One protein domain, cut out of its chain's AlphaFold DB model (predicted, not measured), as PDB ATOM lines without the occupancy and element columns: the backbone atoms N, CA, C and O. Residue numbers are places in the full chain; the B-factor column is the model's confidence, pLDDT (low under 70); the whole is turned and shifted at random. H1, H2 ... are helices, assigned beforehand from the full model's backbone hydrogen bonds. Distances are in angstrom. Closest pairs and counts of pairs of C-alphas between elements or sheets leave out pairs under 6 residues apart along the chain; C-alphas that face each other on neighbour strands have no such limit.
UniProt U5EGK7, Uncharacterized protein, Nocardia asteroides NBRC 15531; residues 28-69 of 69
ATOM      1  N   ASN A  28     -43.400  26.800 -15.784       93.06
ATOM      2  CA  ASN A  28     -43.825  28.064 -16.385       93.06
ATOM      3  C   ASN A  28     -42.657  28.815 -17.048       93.06
ATOM      4  O   ASN A  28     -42.811  29.330 -18.151       93.06
ATOM      5  N   ALA A  29     -41.486  28.854 -16.404       94.25
ATOM      6  CA  ALA A  29     -40.292  29.450 -17.001       94.25
ATOM      7  C   ALA A  29     -39.882  28.706 -18.280       94.25
ATOM      8  O   ALA A  29     -39.652  29.354 -19.296       94.25
ATOM      9  N   ALA A  30     -39.891  27.370 -18.266       94.56
ATOM     10  CA  ALA A  30     -39.594  26.558 -19.445       94.56
ATOM     11  C   ALA A  30     -40.574  26.828 -20.604       94.56
ATOM     12  O   ALA A  30     -40.148  27.019 -21.742       94.56
ATOM     13  N   VAL A  31     -41.881  26.934 -20.322       94.00
ATOM     14  CA  VAL A  31     -42.896  27.286 -21.335       94.00
ATOM     15  C   VAL A  31     -42.645  28.674 -21.912       94.00
ATOM     16  O   VAL A  31     -42.692  28.852 -23.128       94.00
ATOM     17  N   VAL A  32     -42.379  29.666 -21.061       93.12
ATOM     18  CA  VAL A  32     -42.112  31.037 -21.515       93.12
ATOM     19  C   VAL A  32     -40.878  31.075 -22.415       93.12
ATOM     20  O   VAL A  32     -40.947  31.675 -23.489       93.12
ATOM     21  N   THR A  33     -39.794  30.401 -22.028       93.00
ATOM     22  CA  THR A  33     -38.573  30.296 -22.837       93.00
ATOM     23  C   THR A  33     -38.863  29.644 -24.189       93.00
ATOM     24  O   THR A  33     -38.580  30.240 -25.227       93.00
ATOM     25  N   ALA A  34     -39.535  28.489 -24.203       92.25
ATOM     26  CA  ALA A  34     -39.872  27.782 -25.438       92.25
ATOM     27  C   ALA A  34     -40.742  28.630 -26.387       92.25
ATOM     28  O   ALA A  34     -40.536  28.642 -27.603       92.25
ATOM     29  N   VAL A  35     -41.706  29.386 -25.848       93.44
ATOM     30  CA  VAL A  35     -42.540  30.303 -26.642       93.44
ATOM     31  C   VAL A  35     -41.706  31.444 -27.230       93.44
ATOM     32  O   VAL A  35     -41.896  31.795 -28.397       93.44
ATOM     33  N   GLN A  36     -40.782  32.021 -26.459       94.25
ATOM     34  CA  GLN A  36     -39.898  33.086 -26.940       94.25
ATOM     35  C   GLN A  36     -38.993  32.596 -28.073       94.25
ATOM     36  O   GLN A  36     -38.923  33.244 -29.118       94.25
ATOM     37  N   GLU A  37     -38.371  31.434 -27.905       95.19
ATOM     38  CA  GLU A  37     -37.528  30.810 -28.926       95.19
ATOM     39  C   GLU A  37     -38.321  30.511 -30.201       95.19
ATOM     40  O   GLU A  37     -37.889  30.836 -31.311       95.19
ATOM     41  N   TRP A  38     -39.534  29.969 -30.058       94.62
ATOM     42  CA  TRP A  38     -40.402  29.706 -31.200       94.62
ATOM     43  C   TRP A  38     -40.780  30.986 -31.954       94.62
ATOM     44  O   TRP A  38     -40.739  31.005 -33.190       94.62
ATOM     45  N   LEU A  39     -41.119  32.064 -31.235       94.31
ATOM     46  CA  LEU A  39     -41.444  33.362 -31.833       94.31
ATOM     47  C   LEU A  39     -40.249  33.948 -32.591       94.31
ATOM     48  O   LEU A  39     -40.417  34.410 -33.723       94.31
ATOM     49  N   GLN A  40     -39.051  33.886 -32.012       94.62
ATOM     50  CA  GLN A  40     -37.824  34.363 -32.651       94.62
ATOM     51  C   GLN A  40     -37.510  33.566 -33.921       94.62
ATOM     52  O   GLN A  40     -37.327  34.147 -34.994       94.62
ATOM     53  N   ALA A  41     -37.538  32.235 -33.836       93.00
ATOM     54  CA  ALA A  41     -37.282  31.370 -34.981       93.00
ATOM     55  C   ALA A  41     -38.331  31.564 -36.088       93.00
ATOM     56  O   ALA A  41     -38.011  31.552 -37.278       93.00
ATOM     57  N   ARG A  42     -39.602  31.780 -35.720       93.19
ATOM     58  CA  ARG A  42     -40.670  32.096 -36.675       93.19
ATOM     59  C   ARG A  42     -40.431  33.437 -37.363       93.19
ATOM     60  O   ARG A  42     -40.601  33.508 -38.578       93.19
ATOM     61  N   ALA A  43     -40.054  34.473 -36.616       89.94
ATOM     62  CA  ALA A  43     -39.761  35.786 -37.180       89.94
ATOM     63  C   ALA A  43     -38.615  35.706 -38.199       89.94
ATOM     64  O   ALA A  43     -38.748  36.241 -39.300       89.94
ATOM     65  N   HIS A  44     -37.555  34.961 -37.875       85.94
ATOM     66  CA  HIS A  44     -36.431  34.742 -38.782       85.94
ATOM     67  C   HIS A  44     -36.873  34.067 -40.087       85.94
ATOM     68  O   HIS A  44     -36.683  34.629 -41.163       85.94
ATOM     69  N   ARG A  45     -37.604  32.946 -39.996       89.38
ATOM     70  CA  ARG A  45     -38.110  32.227 -41.180       89.38
ATOM     71  C   ARG A  45     -39.013  33.085 -42.068       89.38
ATOM     72  O   ARG A  45     -38.979  32.962 -43.290       89.38
ATOM     73  N   VAL A  46     -39.851  33.938 -41.475       88.19
ATOM     74  CA  VAL A  46     -40.720  34.850 -42.237       88.19
ATOM     75  C   VAL A  46     -39.887  35.893 -42.985       88.19
ATOM     76  O   VAL A  46     -40.146  36.134 -44.164       88.19
ATOM     77  N   GLN A  47     -38.874  36.474 -42.338       86.06
ATOM     78  CA  GLN A  47     -37.976  37.443 -42.971       86.06
ATOM     79  C   GLN A  47     -37.153  36.812 -44.095       86.06
ATOM     80  O   GLN A  47     -37.057  37.386 -45.179       86.06
ATOM     81  N   GLU A  48     -36.604  35.618 -43.875       86.81
ATOM     82  CA  GLU A  48     -35.858  34.880 -44.897       86.81
ATOM     83  C   GLU A  48     -36.736  34.555 -46.104       86.81
ATOM     84  O   GLU A  48     -36.337  34.796 -47.243       86.81
ATOM     85  N   ARG A  49     -37.967  34.087 -45.872       82.12
ATOM     86  CA  ARG A  49     -38.911  33.798 -46.955       82.12
ATOM     87  C   ARG A  49     -39.281  35.058 -47.738       82.12
ATOM     88  O   ARG A  49     -39.333  35.004 -48.963       82.12
ATOM     89  N   ALA A  50     -39.486  36.186 -47.058       82.94
ATOM     90  CA  ALA A  50     -39.738  37.466 -47.713       82.94
ATOM     91  C   ALA A  50     -38.530  37.920 -48.554       82.94
ATOM     92  O   ALA A  50     -38.701  38.370 -49.686       82.94
ATOM     93  N   ARG A  51     -37.306  37.745 -48.043       80.38
ATOM     94  CA  ARG A  51     -36.071  38.059 -48.773       80.38
ATOM     95  C   ARG A  51     -35.899  37.176 -50.010       80.38
ATOM     96  O   ARG A  51     -35.575  37.692 -51.074       80.38
ATOM     97  N   LEU A  52     -36.150  35.873 -49.894       81.06
ATOM     98  CA  LEU A  52     -36.103  34.946 -51.029       81.06
ATOM     99  C   LEU A  52     -37.135  35.319 -52.097       81.06
ATOM    100  O   LEU A  52     -36.798  35.366 -53.275       81.06
ATOM    101  N   GLN A  53     -38.361  35.662 -51.694       78.56
ATOM    102  CA  GLN A  53     -39.388  36.144 -52.620       78.56
ATOM    103  C   GLN A  53     -38.975  37.440 -53.329       78.56
ATOM    104  O   GLN A  53     -39.211  37.567 -54.525       78.56
ATOM    105  N   GLN A  54     -38.327  38.379 -52.633       78.69
ATOM    106  CA  GLN A  54     -37.811  39.604 -53.252       78.69
ATOM    107  C   GLN A  54     -36.705  39.320 -54.271       78.69
ATOM    108  O   GLN A  54     -36.721  39.904 -55.348       78.69
ATOM    109  N   VAL A  55     -35.773  38.413 -53.962       77.56
ATOM    110  CA  VAL A  55     -34.700  38.022 -54.893       77.56
ATOM    111  C   VAL A  55     -35.275  37.339 -56.135       77.56
ATOM    112  O   VAL A  55     -34.915  37.704 -57.247       77.56
ATOM    113  N   LEU A  56     -36.223  36.414 -55.959       72.94
ATOM    114  CA  LEU A  56     -36.904  35.748 -57.075       72.94
ATOM    115  C   LEU A  56     -37.742  36.725 -57.914       72.94
ATOM    116  O   LEU A  56     -37.805  36.595 -59.130       72.94
ATOM    117  N   ALA A  57     -38.379  37.719 -57.292       73.19
ATOM    118  CA  ALA A  57     -39.123  38.747 -58.017       73.19
ATOM    119  C   ALA A  57     -38.206  39.731 -58.764       73.19
ATOM    120  O   ALA A  57     -38.592  40.248 -59.809       73.19
ATOM    121  N   ALA A  58     -37.010  39.995 -58.230       75.12
ATOM    122  CA  ALA A  58     -36.038  40.913 -58.814       75.12
ATOM    123  C   ALA A  58     -35.199  40.290 -59.943       75.12
ATOM    124  O   ALA A  58     -34.601  41.037 -60.716       75.12
ATOM    125  N   ASP A  59     -35.159  38.956 -60.059       70.12
ATOM    126  CA  ASP A  59     -34.372  38.249 -61.072       70.12
ATOM    127  C   ASP A  59     -35.229  37.257 -61.895       70.12
ATOM    128  O   ASP A  59     -35.416  36.096 -61.508       70.12
ATOM    129  N   PRO A  60     -35.749  37.686 -63.062       66.88
ATOM    130  CA  PRO A  60     -36.533  36.823 -63.944       66.88
ATOM    131  C   PRO A  60     -35.710  35.685 -64.571       66.88
ATOM    132  O   PRO A  60     -36.285  34.671 -64.964       66.88
ATOM    133  N   HIS A  61     -34.380  35.803 -64.640       71.62
ATOM    134  CA  HIS A  61     -33.515  34.733 -65.141       71.62
ATOM    135  C   HIS A  61     -33.379  33.607 -64.106       71.62
ATOM    136  O   HIS A  61     -33.400  32.427 -64.454       71.62
ATOM    137  N   LEU A  62     -33.331  33.968 -62.819       65.62
ATOM    138  CA  LEU A  62     -33.341  33.021 -61.704       65.62
ATOM    139  C   LEU A  62     -34.668  32.244 -61.612       65.62
ATOM    140  O   LEU A  62     -34.652  31.045 -61.338       65.62
ATOM    141  N   ARG A  63     -35.810  32.892 -61.893       63.59
ATOM    142  CA  ARG A  63     -37.123  32.218 -61.983       63.59
ATOM    143  C   ARG A  63     -37.164  31.162 -63.086       63.59
ATOM    144  O   ARG A  63     -37.600  30.042 -62.833       63.59
ATOM    145  N   ALA A  64     -36.652  31.502 -64.270       70.50
ATOM    146  CA  ALA A  64     -36.596  30.588 -65.408       70.50
ATOM    147  C   ALA A  64     -35.680  29.373 -65.150       70.50
ATOM    148  O   ALA A  64     -35.971  28.270 -65.608       70.50
ATOM    149  N   LEU A  65     -34.599  29.540 -64.377       69.31
ATOM    150  CA  LEU A  65     -33.688  28.444 -64.013       69.31
ATOM    151  C   LEU A  65     -34.290  27.473 -62.976       69.31
ATOM    152  O   LEU A  65     -33.897  26.309 -62.922       69.31
ATOM    153  N   LEU A  66     -35.225  27.949 -62.145       72.31
ATOM    154  CA  LEU A  66     -35.885  27.169 -61.089       72.31
ATOM    155  C   LEU A  66     -37.160  26.444 -61.556       72.31
ATOM    156  O   LEU A  66     -37.723  25.673 -60.782       72.31
ATOM    157  N   GLY A  67     -37.578  26.638 -62.811       61.31
ATOM    158  CA  GLY A  67     -38.686  25.901 -63.429       61.31
ATOM    159  C   GLY A  67     -40.083  26.310 -62.953       61.31
ATOM    160  O   GLY A  67     -40.985  25.483 -62.996       61.31
ATOM    161  N   ASP A  68     -40.251  27.550 -62.484       58.94
ATOM    162  CA  ASP A  68     -41.524  28.087 -61.974       58.94
ATOM    163  C   ASP A  68     -42.251  28.927 -63.052       58.94
ATOM    164  O   ASP A  68     -42.498  30.126 -62.856       58.94
ATOM    165  N   ASP A  69     -42.523  28.287 -64.199       51.47
ATOM    166  CA  ASP A  69     -43.438  28.739 -65.270       51.47
ATOM    167  C   ASP A  69     -44.692  27.847 -65.327       51.47
ATOM    168  O   ASP A  69     -44.543  26.600 -65.303       51.47
TER     169      ASP A  69
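This is residues 28 to 69 of the 69 residues of an uncharacterized protein of Nocardia asteroides NBRC 15531 (UniProt U5EGK7). One long, straight helix, H1, makes nearly the whole length of this model, and at its far end a short helix, H2, turns off to make a corner, like the foot of an L. Residues 66 to 69, after H2, are a short tail with no named element. The printed part has 42 residues with two named helices, H1 then H2, and no named strand; its class is all helix. It is extended, with a radius of gyration of the C-alphas of 16.5 A, and its outline is a rod spanning 50 by 16 by 10 A.

Begin at Asn 28 and go along H1, residues 28 to 58; its residues 28 to 54 stand free. One residue, Asp 59, makes the tight link to H2, residues 60 to 65. Look at the corner there: H1, with residues 56 to 57 alone, only just touches H2, and only at the corner by their link, with 3 pairs of C-alphas within 8 A. The closest C-alphas of the two are those of Leu 56 and Arg 63, 6.0 A apart. Their lines stand about perpendicular, at 78 degrees, and their centres are 26.2 A apart. In the backbones of H1 and H2, every O i to N i+4 pair is within hydrogen-bond range.

Find C-alpha 28 at (-43.825, 28.064, -16.385); from there H1 runs 45.0 A to C-alpha 58 at (-36.038, 40.913, -58.814), with z falling along the way. H2 begins at C-alpha 60 and ends 8.8 A from it at C-alpha 65, at (-33.688, 28.444, -64.013).

The two C-alphas farthest apart are those of Asn 28 and His 61, 50.3 A. The printed part has no cut, and it ends at Asp 69, the chain's last residue. In the B-factor column you will find a mean pLDDT of 81.8 for the printed part, with values under 70 at residue 60, residues 62 to 63, residue 65 and residues 67 to 69.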